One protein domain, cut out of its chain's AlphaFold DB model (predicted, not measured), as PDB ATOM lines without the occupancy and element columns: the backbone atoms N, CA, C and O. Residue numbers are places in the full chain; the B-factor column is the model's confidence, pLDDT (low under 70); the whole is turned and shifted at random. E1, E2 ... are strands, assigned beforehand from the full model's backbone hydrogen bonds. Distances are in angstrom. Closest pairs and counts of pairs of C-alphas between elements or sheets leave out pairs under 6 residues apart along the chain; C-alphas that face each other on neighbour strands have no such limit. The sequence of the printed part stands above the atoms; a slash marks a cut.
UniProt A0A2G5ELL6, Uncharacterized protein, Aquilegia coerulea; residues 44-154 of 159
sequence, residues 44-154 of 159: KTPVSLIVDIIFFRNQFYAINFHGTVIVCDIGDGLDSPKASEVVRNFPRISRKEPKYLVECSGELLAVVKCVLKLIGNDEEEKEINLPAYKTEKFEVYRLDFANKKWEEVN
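What this domain is: This is residues 44 to 154 of the 159 residues of an uncharacterized protein of Aquilegia coerulea (UniProt A0A2G5ELL6). Two strongly twisted sheets of four strands lie face to face as a sandwich, E1 to E4 in one and E5 to E8 in the other, their strands crossed at 39 degrees. The hairpin of E6 and E7 runs on as a long arm, and residues 121 to 127 of its loop stick out free. Each sheet, in the order E1 E2 E3 E4 or E5 E6 E7 E8, is a meander, each strand the antiparallel neighbour of the one before. The 111 printed residues, all strand in class with eight named strands and no named helix, are loose, with a radius of gyration of the C-alphas of 17.1 A and spans of 59 by 34 by 23 A.

How they stand to each other: E1, residues 50 to 56, and E2, residues 59 to 64, form a hairpin with N 54 and O 61 within hydrogen-bond range at 2.8 A. E3, residues 69 to 73, follows antiparallel to E2, with N 62 and O 70 at 2.9 A. E4, residues 82 to 87, is an edge strand of this sheet and the antiparallel neighbour of E3, with N 86 and O 69 within hydrogen-bond range at 2.8 A. E5, residues 99 to 104, begins the second sheet; its closest C-alpha to E1 is Tyr 100, 5.7 A from that of Asp 52. E6, residues 107 to 117, pairs with E5 through N 109 and O 102, 2.8 A. E7, residues 133 to 144, bends by 62 degrees at residue 136 and pairs with E6 through N 112 and O 139, 2.8 A. E8, residues 149 to 153, pairs with E7 through N 142 and O 151, 2.8 A. E3 and E7 are apart.

Where its parts are: E1 begins at C-alpha 50 (199.782, 164.872, 186.972). E6 and E7 measure 31.3 A and 31.2 A. E8 ends at C-alpha 153 (203.788, 145.605, 198.736).

The domain as a whole: The C-alphas of Gly 77 and Glu 124 are the two farthest apart, 59.5 A. The printed part has no cut. The links E4 to E5 and E6 to E7 are long. The pLDDT is under 70 at residues 75 to 80, 92 to 95 and 119 to 131.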
ATOM      1  N   LYS A  44     203.883 175.960 190.835       81.62
ATOM      2  CA  LYS A  44     204.931 175.671 189.849       81.62
ATOM      3  C   LYS A  44     205.442 174.251 190.078       81.62
ATOM      4  O   LYS A  44     206.072 173.980 191.102       81.62
ATOM      5  N   THR A  45     205.179 173.354 189.131       84.38
ATOM      6  CA  THR A  45     205.610 171.953 189.215       84.38
ATOM      7  C   THR A  45     206.808 171.682 188.298       84.38
ATOM      8  O   THR A  45     206.828 172.148 187.160       84.38
ATOM      9  N   PRO A  46     207.812 170.910 188.754       86.00
ATOM     10  CA  PRO A  46     208.945 170.497 187.918       86.00
ATOM     11  C   PRO A  46     208.568 169.384 186.926       86.00
ATOM     12  O   PRO A  46     209.347 169.041 186.043       86.00
ATOM     13  N   VAL A  47     207.365 168.819 187.067       86.38
ATOM     14  CA  VAL A  47     206.842 167.732 186.237       86.38
ATOM     15  C   VAL A  47     205.464 168.084 185.685       86.38
ATOM     16  O   VAL A  47     204.696 168.817 186.312       86.38
ATOM     17  N   SER A  48     205.151 167.538 184.513       87.88
ATOM     18  CA  SER A  48     203.842 167.616 183.857       87.88
ATOM     19  C   SER A  48     203.089 166.284 183.969       87.88
ATOM     20  O   SER A  48     203.599 165.324 184.547       87.88
ATOM     21  N   LEU A  49     201.876 166.223 183.401       89.69
ATOM     22  CA  LEU A  49     201.040 165.015 183.338       89.69
ATOM     23  C   LEU A  49     200.694 164.442 184.722       89.69
ATOM     24  O   LEU A  49     200.802 163.238 184.938       89.69
ATOM     25  N   ILE A  50     200.305 165.302 185.668       91.69
ATOM     26  CA  ILE A  50     199.782 164.872 186.972       91.69
ATOM     27  C   ILE A  50     198.519 164.029 186.756       91.69
ATOM     28  O   ILE A  50     197.603 164.470 186.064       91.69
ATOM     29  N   VAL A  51     198.491 162.819 187.319       92.50
ATOM     30  CA  VAL A  51     197.369 161.872 187.172       92.50
ATOM     31  C   VAL A  51     196.569 161.698 188.455       92.50
ATOM     32  O   VAL A  51     195.393 161.355 188.371       92.50
ATOM     33  N   ASP A  52     197.176 161.956 189.615       94.88
ATOM     34  CA  ASP A  52     196.472 161.939 190.894       94.88
ATOM     35  C   ASP A  52     197.139 162.840 191.945       94.88
ATOM     36  O   ASP A  52     198.318 163.198 191.819       94.88
ATOM     37  N   ILE A  53     196.372 163.208 192.973       95.06
ATOM     38  CA  ILE A  53     196.791 164.064 194.088       95.06
ATOM     39  C   ILE A  53     196.121 163.624 195.394       95.06
ATOM     40  O   ILE A  53     194.937 163.291 195.416       95.06
ATOM     41  N   ILE A  54     196.858 163.683 196.500       95.62
ATOM     42  CA  ILE A  54     196.363 163.382 197.846       95.62
ATOM     43  C   ILE A  54     196.876 164.412 198.855       95.62
ATOM     44  O   ILE A  54     197.963 164.967 198.697       95.62
ATOM     45  N   PHE A  55     196.101 164.647 199.912       93.56
ATOM     46  CA  PHE A  55     196.565 165.353 201.101       93.56
ATOM     47  C   PHE A  55     197.011 164.332 202.152       93.56
ATOM     48  O   PHE A  55     196.202 163.535 202.625       93.56
ATOM     49  N   PHE A  56     198.295 164.338 202.496       94.00
ATOM     50  CA  PHE A  56     198.915 163.381 203.411       94.00
ATOM     51  C   PHE A  56     199.935 164.106 204.289       94.00
ATOM     52  O   PHE A  56     200.691 164.935 203.795       94.00
ATOM     53  N   ARG A  57     199.956 163.828 205.600       91.75
ATOM     54  CA  ARG A  57     200.891 164.449 206.568       91.75
ATOM     55  C   ARG A  57     201.037 165.972 206.394       91.75
ATOM     56  O   ARG A  57     202.143 166.504 206.312       91.75
ATOM     57  N   ASN A  58     199.893 166.652 206.337       89.62
ATOM     58  CA  ASN A  58     199.773 168.106 206.203       89.62
ATOM     59  C   ASN A  58     200.363 168.707 204.911       89.62
ATOM     60  O   ASN A  58     200.640 169.901 204.855       89.62
ATOM     61  N   GLN A  59     200.575 167.892 203.879       91.38
ATOM     62  CA  GLN A  59     201.127 168.318 202.596       91.38
ATOM     63  C   GLN A  59     200.342 167.698 201.440       91.38
ATOM     64  O   GLN A  59     199.729 166.637 201.568       91.38
ATOM     65  N   PHE A  60     200.371 168.360 200.287       93.38
ATOM     66  CA  PHE A  60     199.814 167.800 199.063       93.38
ATOM     67  C   PHE A  60     200.892 167.029 198.312       93.38
ATOM     68  O   PHE A  60     201.933 167.587 197.966       93.38
ATOM     69  N   TYR A  61     200.615 165.764 198.023       94.69
ATOM     70  CA  TYR A  61     201.445 164.920 197.177       94.69
ATOM     71  C   TYR A  61     200.727 164.678 195.866       94.69
ATOM     72  O   TYR A  61     199.550 164.328 195.859       94.69
ATOM     73  N   ALA A  62     201.438 164.836 194.759       94.69
ATOM     74  CA  ALA A  62     200.918 164.547 193.436       94.69
ATOM     75  C   ALA A  62     201.828 163.551 192.725       94.69
ATOM     76  O   ALA A  62     203.050 163.607 192.863       94.69
ATOM     77  N   ILE A  63     201.230 162.651 191.953       92.75
ATOM     78  CA  ILE A  63     201.956 161.690 191.127       92.75
ATOM     79  C   ILE A  63     201.689 161.994 189.659       92.75
ATOM     80  O   ILE A  63     200.555 162.266 189.255       92.75
ATOM     81  N   ASN A  64     202.739 161.964 188.845       91.00
ATOM     82  CA  ASN A  64     202.583 162.089 187.406       91.00
ATOM     83  C   ASN A  64     202.389 160.740 186.716       91.00
ATOM     84  O   ASN A  64     202.546 159.666 187.296       91.00
ATOM     85  N   PHE A  65     202.090 160.806 185.426       87.81
ATOM     86  CA  PHE A  65     201.938 159.652 184.557       87.81
ATOM     87  C   PHE A  65     203.142 158.698 184.620       87.81
ATOM     88  O   PHE A  65     202.976 157.481 184.614       87.81
ATOM     89  N   HIS A  66     204.357 159.232 184.762       86.38
ATOM     90  CA  HIS A  66     205.592 158.454 184.879       86.38
ATOM     91  C   HIS A  66     205.853 157.868 186.276       86.38
ATOM     92  O   HIS A  66     206.837 157.150 186.446       86.38
ATOM     93  N   GLY A  67     204.991 158.151 187.253       87.81
ATOM     94  CA  GLY A  67     205.132 157.728 188.643       87.81
ATOM     95  C   GLY A  67     206.140 158.541 189.464       87.81
ATOM     96  O   GLY A  67     206.531 158.111 190.548       87.81
ATOM     97  N   THR A  68     206.557 159.710 188.968       91.06
ATOM     98  CA  THR A  68     207.289 160.707 189.760       91.06
ATOM     99  C   THR A  68     206.334 161.342 190.758       91.06
ATOM    100  O   THR A  68     205.276 161.838 190.362       91.06
ATOM    101  N   VAL A  69     206.727 161.358 192.032       93.44
ATOM    102  CA  VAL A  69     205.973 162.029 193.097       93.44
ATOM    103  C   VAL A  69     206.587 163.384 193.370       93.44
ATOM    104  O   VAL A  69     207.798 163.494 193.581       93.44
ATOM    105  N   ILE A  70     205.740 164.402 193.411       94.00
ATOM    106  CA  ILE A  70     206.080 165.732 193.900       94.00
ATOM    107  C   ILE A  70     205.312 166.021 195.182       94.00
ATOM    108  O   ILE A  70     204.191 165.550 195.365       94.00
ATOM    109  N   VAL A  71     205.920 166.823 196.044       93.56
ATOM    110  CA  VAL A  71     205.256 167.453 197.183       93.56
ATOM    111  C   VAL A  71     205.094 168.934 196.878       93.56
ATOM    112  O   VAL A  71     206.040 169.573 196.410       93.56
ATOM    113  N   CYS A  72     203.891 169.461 197.081       89.31
ATOM    114  CA  CYS A  72     203.586 170.873 196.904       89.31
ATOM    115  C   CYS A  72     203.759 171.590 198.243       89.31
ATOM    116  O   CYS A  72     203.016 171.325 199.190       89.31
ATOM    117  N   ASP A  73     204.710 172.514 198.290       81.19
ATOM    118  CA  ASP A  73     204.870 173.460 199.382       81.19
ATOM    119  C   ASP A  73     203.894 174.624 199.166       81.19
ATOM    120  O   ASP A  73     204.040 175.452 198.257       81.19
ATOM    121  N   ILE A  74     202.843 174.618 199.983       75.00
ATOM    122  CA  ILE A  74     201.797 175.638 200.029       75.00
ATOM    123  C   ILE A  74     201.885 176.324 201.398       75.00
ATOM    124  O   ILE A  74     200.921 176.322 202.158       75.00
ATOM    125  N   GLY A  75     203.066 176.827 201.765       66.38
ATOM    126  CA  GLY A  75     203.248 177.561 203.018       66.38
ATOM    127  C   GLY A  75     202.314 178.773 203.154       66.38
ATOM    128  O   GLY A  75     201.937 179.403 202.160       66.38
ATOM    129  N   ASP A  76     202.004 179.139 204.400       59.62
ATOM    130  CA  ASP A  76     200.969 180.114 204.799       59.62
ATOM    131  C   ASP A  76     201.253 181.587 204.420       59.62
ATOM    132  O   ASP A  76     200.595 182.510 204.897       59.62
ATOM    133  N   GLY A  77     202.222 181.842 203.544       58.16
ATOM    134  CA  GLY A  77     202.613 183.194 203.145       58.16
ATOM    135  C   GLY A  77     203.577 183.266 201.964       58.16
ATOM    136  O   GLY A  77     204.165 184.319 201.740       58.16
ATOM    137  N   LEU A  78     203.778 182.174 201.215       57.66
ATOM    138  CA  LEU A  78     204.703 182.192 200.084       57.66
ATOM    139  C   LEU A  78     204.033 182.833 198.858       57.66
ATOM    140  O   LEU A  78     202.973 182.392 198.404       57.66
ATOM    141  N   ASP A  79     204.668 183.858 198.287       63.16
ATOM    142  CA  ASP A  79     204.156 184.560 197.101       63.16
ATOM    143  C   ASP A  79     204.015 183.650 195.868       63.16
ATOM    144  O   ASP A  79     203.231 183.947 194.964       63.16
ATOM    145  N   SER A  80     204.699 182.501 195.853       68.94
ATOM    146  CA  SER A  80     204.588 181.487 194.806       68.94
ATOM    147  C   SER A  80     204.661 180.064 195.380       68.94
ATOM    148  O   SER A  80     205.746 179.616 195.741       68.94
ATOM    149  N   PRO A  81     203.539 179.316 195.442       77.38
ATOM    150  CA  PRO A  81     203.568 177.895 195.778       77.38
ATOM    151  C   PRO A  81     204.491 177.128 194.823       77.38
ATOM    152  O   PRO A  81     204.390 177.257 193.593       77.38
ATOM    153  N   LYS A  82     205.390 176.316 195.377       82.50
ATOM    154  CA  LYS A  82     206.375 175.538 194.612       82.50
ATOM    155  C   LYS A  82     206.206 174.062 194.924       82.50
ATOM    156  O   LYS A  82     205.828 173.696 196.028       82.50
ATOM    157  N   ALA A  83     206.500 173.205 193.956       87.56
ATOM    158  CA  ALA A  83     206.588 171.777 194.202       87.56
ATOM    159  C   ALA A  83     208.019 171.275 194.020       87.56
ATOM    160  O   ALA A  83     208.745 171.728 193.134       87.56
ATOM    161  N   SER A  84     208.402 170.305 194.842       89.81
ATOM    162  CA  SER A  84     209.689 169.618 194.748       89.81
ATOM    163  C   SER A  84     209.484 168.128 194.533       89.81
ATOM    164  O   SER A  84     208.523 167.544 195.033       89.81
ATOM    165  N   GLU A  85     210.388 167.503 193.789       90.75
ATOM    166  CA  GLU A  85     210.346 166.063 193.561       90.75
ATOM    167  C   GLU A  85     210.771 165.294 194.810       90.75
ATOM    168  O   GLU A  85     211.825 165.551 195.393       90.75
ATOM    169  N   VAL A  86     209.947 164.323 195.194       88.94
ATOM    170  CA  VAL A  86     210.199 163.423 196.323       88.94
ATOM    171  C   VAL A  86     210.899 162.166 195.826       88.94
ATOM    172  O   VAL A  86     211.922 161.775 196.381       88.94
ATOM    173  N   VAL A  87     210.377 161.567 194.751       88.50
ATOM    174  CA  VAL A  87     210.885 160.316 194.173       88.50
ATOM    175  C   VAL A  87     210.848 160.377 192.659       88.50
ATOM    176  O   VAL A  87     209.811 160.674 192.064       88.50
ATOM    177  N   ARG A  88     211.987 160.035 192.051       74.69
ATOM    178  CA  ARG A  88     212.147 159.818 190.614       74.69
ATOM    179  C   ARG A  88     212.229 158.318 190.368       74.69
ATOM    180  O   ARG A  88     212.989 157.638 191.045       74.69
ATOM    181  N   ASN A  89     211.520 157.856 189.343       72.31
ATOM    182  CA  ASN A  89     211.514 156.481 188.832       72.31
ATOM    183  C   ASN A  89     210.555 155.538 189.560       72.31
ATOM    184  O   ASN A  89     210.814 155.031 190.648       72.31
ATOM    185  N   PHE A  90     209.445 155.264 188.883       78.56
ATOM    186  CA  PHE A  90     208.568 154.159 189.221       78.56
ATOM    187  C   PHE A  90     209.212 152.836 188.773       78.56
ATOM    188  O   PHE A  90     209.791 152.805 187.684       78.56
ATOM    189  N   PRO A  91     209.107 151.743 189.549       72.00
ATOM    190  CA  PRO A  91     209.796 150.475 189.280       72.00
ATOM    191  C   PRO A  91     209.361 149.747 187.992       72.00
ATOM    192  O   PRO A  91     209.917 148.701 187.670       72.00
ATOM    193  N   ARG A  92     208.408 150.285 187.213       67.56
ATOM    194  CA  ARG A  92     207.860 149.648 186.006       67.56
ATOM    195  C   ARG A  92     208.152 150.397 184.702       67.56
ATOM    196  O   ARG A  92     208.154 151.626 184.640       67.56
ATOM    197  N   ILE A  93     208.338 149.610 183.634       54.59
ATOM    198  CA  ILE A  93     208.614 150.063 182.257       54.59
ATOM    199  C   ILE A  93     207.351 150.632 181.594       54.59
ATOM    200  O   ILE A  93     207.417 151.628 180.870       54.59
ATOM    201  N   SER A  94     206.189 150.029 181.863       61.25
ATOM    202  CA  SER A  94     204.914 150.556 181.394       61.25
ATOM    203  C   SER A  94     204.507 151.730 182.277       61.25
ATOM    204  O   SER A  94     204.265 151.599 183.472       61.25
ATOM    205  N   ARG A  95     204.533 152.929 181.694       65.25
ATOM    206  CA  ARG A  95     204.173 154.178 182.378       65.25
ATOM    207  C   ARG A  95     202.710 154.556 182.129       65.25
ATOM    208  O   ARG A  95     202.308 155.638 182.534       65.25
ATOM    209  N   LYS A  96     201.921 153.703 181.463       73.88
ATOM    210  CA  LYS A  96     200.614 154.081 180.896       73.88
ATOM    211  C   LYS A  96     199.412 153.746 181.770       73.88
ATOM    212  O   LYS A  96     198.325 154.263 181.528       73.88
ATOM    213  N   GLU A  97     199.603 152.911 182.776       84.19
ATOM    214  CA  GLU A  97     198.547 152.477 183.677       84.19
ATOM    215  C   GLU A  97     198.072 153.644 184.550       84.19
ATOM    216  O   GLU A  97     198.906 154.449 184.997       84.19
ATOM    217  N   PRO A  98     196.759 153.725 184.835       85.94
ATOM    218  CA  PRO A  98     196.233 154.616 185.856       85.94
ATOM    219  C   PRO A  98     196.907 154.353 187.204       85.94
ATOM    220  O   PRO A  98     197.054 153.201 187.623       85.94
ATOM    221  N   LYS A  99     197.298 155.434 187.878       90.31
ATOM    222  CA  LYS A  99     197.958 155.414 189.185       90.31
ATOM    223  C   LYS A  99     197.129 156.250 190.138       90.31
ATOM    224  O   LYS A  99     196.680 157.326 189.749       90.31
ATOM    225  N   TYR A 100     196.961 155.753 191.352       93.69
ATOM    226  CA  TYR A 100     196.237 156.438 192.409       93.69
ATOM    227  C   TYR A 100     197.117 156.534 193.646       93.69
ATOM    228  O   TYR A 100     197.764 155.551 193.999       93.69
ATOM    229  N   LEU A 101     197.145 157.691 194.296       95.62
ATOM    230  CA  LEU A 101     197.759 157.849 195.607       95.62
ATOM    231  C   LEU A 101     196.706 157.576 196.678       95.62
ATOM    232  O   LEU A 101     195.616 158.146 196.652       95.62
ATOM    233  N   VAL A 102     197.037 156.707 197.626       95.25
ATOM    234  CA  VAL A 102     196.174 156.376 198.760       95.25
ATOM    235  C   VAL A 102     196.977 156.427 200.050       95.25
ATOM    236  O   VAL A 102     198.158 156.084 200.076       95.25
ATOM    237  N   GLU A 103     196.332 156.872 201.119       94.94
ATOM    238  CA  GLU A 103     196.850 156.719 202.473       94.94
ATOM    239  C   GLU A 103     196.284 155.421 203.049       94.94
ATOM    240  O   GLU A 103     195.092 155.141 202.901       94.94
ATOM    241  N   CYS A 104     197.152 154.604 203.636       92.19
ATOM    242  CA  CYS A 104     196.765 153.375 204.314       92.19
ATOM    243  C   CYS A 104     197.713 153.149 205.486       92.19
ATOM    244  O   CYS A 104     198.931 153.166 205.305       92.19
ATOM    245  N   SER A 105     197.162 152.945 206.683       90.56
ATOM    246  CA  SER A 105     197.933 152.661 207.900       90.56
ATOM    247  C   SER A 105     199.062 153.674 208.169       90.56
ATOM    248  O   SER A 105     200.136 153.315 208.650       90.56
ATOM    249  N   GLY A 106     198.838 154.958 207.856       92.25
ATOM    250  CA  GLY A 106     199.822 156.027 208.048       92.25
ATOM    251  C   GLY A 106     200.956 156.059 207.015       92.25
ATOM    252  O   GLY A 106     201.888 156.866 207.160       92.25
ATOM    253  N   GLU A 107     200.882 155.223 205.981       94.19
ATOM    254  CA  GLU A 107     201.816 155.148 204.860       94.19
ATOM    255  C   GLU A 107     201.187 155.715 203.578       94.19
ATOM    256  O   GLU A 107     199.973 155.655 203.368       94.19
ATOM    257  N   LEU A 108     202.029 156.271 202.702       95.44
ATOM    258  CA  LEU A 108     201.613 156.736 201.381       95.44
ATOM    259  C   LEU A 108     201.883 155.641 200.350       95.44
ATOM    260  O   LEU A 108     203.038 155.258 200.132       95.44
ATOM    261  N   LEU A 109     200.823 155.167 199.702       94.75
ATOM    262  CA  LEU A 109     200.876 154.107 198.705       94.75
ATOM    263  C   LEU A 109     200.487 154.638 197.318       94.75
ATOM    264  O   LEU A 109     199.598 155.478 197.185       94.75
ATOM    265  N   ALA A 110     201.115 154.102 196.277       93.88
ATOM    266  CA  ALA A 110     200.648 154.193 194.903       93.88
ATOM    267  C   ALA A 110     200.003 152.869 194.487       93.88
ATOM    268  O   ALA A 110     200.646 151.820 194.511       93.88
ATOM    269  N   VAL A 111     198.748 152.935 194.055       93.00
ATOM    270  CA  VAL A 111     198.003 151.809 193.491       93.00
ATOM    271  C   VAL A 111     197.993 151.943 191.976       93.00
ATOM    272  O   VAL A 111     197.430 152.892 191.423       93.00
ATOM    273  N   VAL A 112     198.600 150.979 191.294       91.38
ATOM    274  CA  VAL A 112     198.619 150.891 189.835       91.38
ATOM    275  C   VAL A 112     197.522 149.945 189.385       91.38
ATOM    276  O   VAL A 112     197.510 148.763 189.730       91.38
ATOM    277  N   LYS A 113     196.595 150.463 188.581       90.12
ATOM    278  CA  LYS A 113     195.516 149.671 187.997       90.12
ATOM    279  C   LYS A 113     195.977 149.078 186.666       90.12
ATOM    280  O   LYS A 113     195.978 149.772 185.650       90.12
ATOM    281  N   CYS A 114     196.323 147.796 186.659       87.19
ATOM    282  CA  CYS A 114     196.670 147.089 185.428       87.19
ATOM    283  C   CYS A 114     195.395 146.802 184.631       87.19
ATOM    284  O   CYS A 114     194.434 146.234 185.161       87.19
ATOM    285  N   VAL A 115     195.374 147.216 183.366       85.62
ATOM    286  CA  VAL A 115     194.222 147.039 182.480       85.62
ATOM    287  C   VAL A 115     194.608 146.241 181.242       85.62
ATOM    288  O   VAL A 115     195.600 146.542 180.584       85.62
ATOM    289  N   LEU A 116     193.787 145.253 180.904       82.06
ATOM    290  CA  LEU A 116     193.849 144.521 179.646       82.06
ATOM    291  C   LEU A 116     192.906 145.190 178.650       82.06
ATOM    292  O   LEU A 116     191.730 145.402 178.959       82.06
ATOM    293  N   LYS A 117     193.410 145.533 177.462       77.12
ATOM    294  CA  LYS A 117     192.567 146.001 176.356       77.12
ATOM    295  C   LYS A 117     191.793 144.799 175.820       77.12
ATOM    296  O   LYS A 117     192.410 143.810 175.441       77.12
ATOM    297  N   LEU A 118     190.463 144.876 175.843       71.38
ATOM    298  CA  LEU A 118     189.602 143.762 175.437       71.38
ATOM    299  C   LEU A 118     189.198 143.810 173.962       71.38
ATOM    300  O   LEU A 118     188.785 142.790 173.437       71.38
ATOM    301  N   ILE A 119     189.320 144.969 173.307       67.62
ATOM    302  CA  ILE A 119     188.909 145.160 171.912       67.62
ATOM    303  C   ILE A 119     190.158 145.397 171.048       67.62
ATOM    304  O   ILE A 119     190.955 146.311 171.323       67.62
ATOM    305  N   GLY A 120     190.341 144.547 170.033       59.28
ATOM    306  CA  GLY A 120     191.360 144.681 168.983       59.28
ATOM    307  C   GLY A 120     191.069 145.850 168.034       59.28
ATOM    308  O   GLY A 120     190.068 146.542 168.172       59.28
ATOM    309  N   ASN A 121     191.962 146.121 167.081       54.50
ATOM    310  CA  ASN A 121     191.728 147.140 166.043       54.50
ATOM    311  C   ASN A 121     190.818 146.635 164.904       54.50
ATOM    312  O   ASN A 121     190.648 147.346 163.917       54.50
ATOM    313  N   ASP A 122     190.264 145.430 165.025       54.88
ATOM    314  CA  ASP A 122     189.529 144.791 163.944       54.88
ATOM    315  C   ASP A 122     188.105 145.350 163.884       54.88
ATOM    316  O   ASP A 122     187.347 145.341 164.854       54.88
ATOM    317  N   GLU A 123     187.763 145.907 162.722       54.31
ATOM    318  CA  GLU A 123     186.553 146.698 162.481       54.31
ATOM    319  C   GLU A 123     185.241 145.888 162.565       54.31
ATOM    320  O   GLU A 123     184.160 146.475 162.456       54.31
ATOM    321  N   GLU A 124     185.327 144.572 162.788       54.34
ATOM    322  CA  GLU A 124     184.209 143.620 162.760       54.34
ATOM    323  C   GLU A 124     183.515 143.404 164.121       54.34
ATOM    324  O   GLU A 124     182.369 142.963 164.150       54.34
ATOM    325  N   GLU A 125     184.109 143.790 165.258       54.00
ATOM    326  CA  GLU A 125     183.500 143.588 166.593       54.00
ATOM    327  C   GLU A 125     182.644 144.778 167.079       54.00
ATOM    328  O   GLU A 125     182.671 145.173 168.247       54.00
ATOM    329  N   LYS A 126     181.851 145.389 166.190       52.34
ATOM    330  CA  LYS A 126     181.028 146.574 166.519       52.34
ATOM    331  C   LYS A 126     179.700 146.297 167.243       52.34
ATOM    332  O   LYS A 126     178.943 147.241 167.455       52.34
ATOM    333  N   GLU A 127     179.418 145.069 167.682       55.03
ATOM    334  CA  GLU A 127     178.133 144.735 168.332       55.03
ATOM    335  C   GLU A 127     178.213 144.229 169.778       55.03
ATOM    336  O   GLU A 127     177.190 143.854 170.354       55.03
ATOM    337  N   ILE A 128     179.377 144.273 170.432       59.31
ATOM    338  CA  ILE A 128     179.469 143.860 171.837       59.31
ATOM    339  C   ILE A 128     179.644 145.090 172.734       59.31
ATOM    340  O   ILE A 128     180.656 145.782 172.668       59.31
ATOM    341  N   ASN A 129     178.677 145.339 173.627       62.16
ATOM    342  CA  ASN A 129     178.750 146.320 174.728       62.16
ATOM    343  C   ASN A 129     179.803 145.926 175.795       62.16
ATOM    344  O   ASN A 129     179.577 146.067 176.999       62.16
ATOM    345  N   LEU A 130     180.945 145.373 175.386       60.22
ATOM    346  CA  LEU A 130     182.032 145.058 176.295       60.22
ATOM    347  C   LEU A 130     182.790 146.342 176.644       60.22
ATOM    348  O   LEU A 130     183.012 147.199 175.786       60.22
ATOM    349  N   PRO A 131     183.221 146.501 177.905       65.44
ATOM    350  CA  PRO A 131     184.099 147.599 178.255       65.44
ATOM    351  C   PRO A 131     185.401 147.463 177.457       65.44
ATOM    352  O   PRO A 131     186.015 146.399 177.439       65.44
ATOM    353  N   ALA A 132     185.859 148.563 176.849       72.31
ATOM    354  CA  ALA A 132     187.087 148.596 176.044       72.31
ATOM    355  C   ALA A 132     188.339 148.088 176.794       72.31
ATOM    356  O   ALA A 132     189.335 147.702 176.177       72.31
ATOM    357  N   TYR A 133     188.280 148.070 178.129       76.00
ATOM    358  CA  TYR A 133     189.334 147.592 179.008       76.00
ATOM    359  C   TYR A 133     188.749 146.827 180.199       76.00
ATOM    360  O   TYR A 133     187.729 147.228 180.766       76.00
ATOM    361  N   LYS A 134     189.449 145.781 180.644       85.06
ATOM    362  CA  LYS A 134     189.174 145.058 181.892       85.06
ATOM    363  C   LYS A 134     190.302 145.292 182.884       85.06
ATOM    364  O   LYS A 134     191.469 145.241 182.518       85.06
ATOM    365  N   THR A 135     189.957 145.529 184.147       88.12
ATOM    366  CA  THR A 135     190.946 145.517 185.231       88.12
ATOM    367  C   THR A 135     191.448 144.093 185.419       88.12
ATOM    368  O   THR A 135     190.648 143.199 185.685       88.12
ATOM    369  N   GLU A 136     192.748 143.888 185.276       88.12
ATOM    370  CA  GLU A 136     193.371 142.580 185.464       88.12
ATOM    371  C   GLU A 136     193.786 142.383 186.917       88.12
ATOM    372  O   GLU A 136     193.412 141.404 187.553       88.12
ATOM    373  N   LYS A 137     194.533 143.351 187.446       89.19
ATOM    374  CA  LYS A 137     195.063 143.330 188.804       89.19
ATOM    375  C   LYS A 137     195.384 144.737 189.287       89.19
ATOM    376  O   LYS A 137     195.421 145.692 188.503       89.19
ATOM    377  N   PHE A 138     195.658 144.835 190.577       90.44
ATOM    378  CA  PHE A 138     196.252 146.012 191.186       90.44
ATOM    379  C   PHE A 138     197.646 145.658 191.679       90.44
ATOM    380  O   PHE A 138     197.850 144.588 192.243       90.44
ATOM    381  N   GLU A 139     198.586 146.561 191.457       91.19
ATOM    382  CA  GLU A 139     199.906 146.508 192.075       91.19
ATOM    383  C   GLU A 139     200.004 147.675 193.043       91.19
ATOM    384  O   GLU A 139     199.529 148.776 192.738       91.19
ATOM    385  N   VAL A 140     200.587 147.436 194.212       92.44
ATOM    386  CA  VAL A 140     200.669 148.446 195.261       92.44
ATOM    387  C   VAL A 140     202.120 148.674 195.625       92.44
ATOM    388  O   VAL A 140     202.882 147.734 195.832       92.44
ATOM    389  N   TYR A 141     202.492 149.945 195.700       92.69
ATOM    390  CA  TYR A 141     203.837 150.368 196.035       92.69
ATOM    391  C   TYR A 141     203.787 151.346 197.191       92.69
ATOM    392  O   TYR A 141     203.056 152.330 197.138       92.69
ATOM    393  N   ARG A 142     204.592 151.111 198.217       93.88
ATOM    394  CA  ARG A 142     204.799 152.047 199.313       93.88
ATOM    395  C   ARG A 142     205.908 153.029 198.978       93.88
ATOM    396  O   ARG A 142     206.947 152.638 198.446       93.88
ATOM    397  N   LEU A 143     205.704 154.296 199.330       93.31
ATOM    398  CA  LEU A 143     206.743 155.311 199.239       93.31
ATOM    399  C   LEU A 143     207.684 155.244 200.449       93.31
ATOM    400  O   LEU A 143     207.289 155.563 201.572       93.31
ATOM    401  N   ASP A 144     208.945 154.893 200.212       92.75
ATOM    402  CA  ASP A 144     210.014 155.038 201.195       92.75
ATOM    403  C   ASP A 144     210.590 156.456 201.099       92.75
ATOM    404  O   ASP A 144     211.365 156.787 200.195       92.75
ATOM    405  N   PHE A 145     210.192 157.307 202.044       90.38
ATOM    406  CA  PHE A 145     210.648 158.694 202.120       90.38
ATOM    407  C   PHE A 145     212.146 158.823 202.419       90.38
ATOM    408  O   PHE A 145     212.760 159.793 201.973       90.38
ATOM    409  N   ALA A 146     212.733 157.878 203.157       91.50
ATOM    410  CA  ALA A 146     214.135 157.947 203.557       91.50
ATOM    411  C   ALA A 146     215.049 157.657 202.364       91.50
ATOM    412  O   ALA A 146     215.979 158.416 202.087       91.50
ATOM    413  N   ASN A 147     214.737 156.598 201.616       90.12
ATOM    414  CA  ASN A 147     215.534 156.178 200.460       90.12
ATOM    415  C   ASN A 147     215.028 156.741 199.125       90.12
ATOM    416  O   ASN A 147     215.628 156.476 198.084       90.12
ATOM    417  N   LYS A 148     213.934 157.514 199.142       90.69
ATOM    418  CA  LYS A 148     213.313 158.132 197.963       90.69
ATOM    419  C   LYS A 148     213.032 157.123 196.845       90.69
ATOM    420  O   LYS A 148     213.368 157.358 195.683       90.69
ATOM    421  N   LYS A 149     212.403 156.004 197.200       90.62
ATOM    422  CA  LYS A 149     212.093 154.903 196.277       90.62
ATOM    423  C   LYS A 149     210.703 154.330 196.533       90.62
ATOM    424  O   LYS A 149     210.101 154.554 197.579       90.62
ATOM    425  N   TRP A 150     210.224 153.566 195.562       91.00
ATOM    426  CA  TRP A 150     209.019 152.756 195.687       91.00
ATOM    427  C   TRP A 150     209.380 151.332 196.092       91.00
ATOM    428  O   TRP A 150     210.287 150.734 195.510       91.00
ATOM    429  N   GLU A 151     208.647 150.787 197.052       91.69
ATOM    430  CA  GLU A 151     208.770 149.400 197.496       91.69
ATOM    431  C   GLU A 151     207.466 148.665 197.198       91.69
ATOM    432  O   GLU A 151     206.400 149.117 197.603       91.69
ATOM    433  N   GLU A 152     207.531 147.564 196.450       91.50
ATOM    434  CA  GLU A 152     206.345 146.761 196.142       91.50
ATOM    435  C   GLU A 152     205.809 146.089 197.408       91.50
ATOM    436  O   GLU A 152     206.566 145.532 198.207       91.50
ATOM    437  N   VAL A 153     204.492 146.150 197.581       90.56
ATOM    438  CA  VAL A 153     203.788 145.605 198.736       90.56
ATOM    439  C   VAL A 153     202.854 144.501 198.260       90.56
ATOM    440  O   VAL A 153     201.907 144.746 197.515       90.56
ATOM    441  N   ASN A 154     203.113 143.277 198.722       84.81
ATOM    442  CA  ASN A 154     202.356 142.083 198.327       84.81
ATOM    443  C   ASN A 154     201.156 141.784 199.242       84.81
ATOM    444  O   ASN A 154     200.321 140.951 198.908       84.81
TER     445      ASN A 154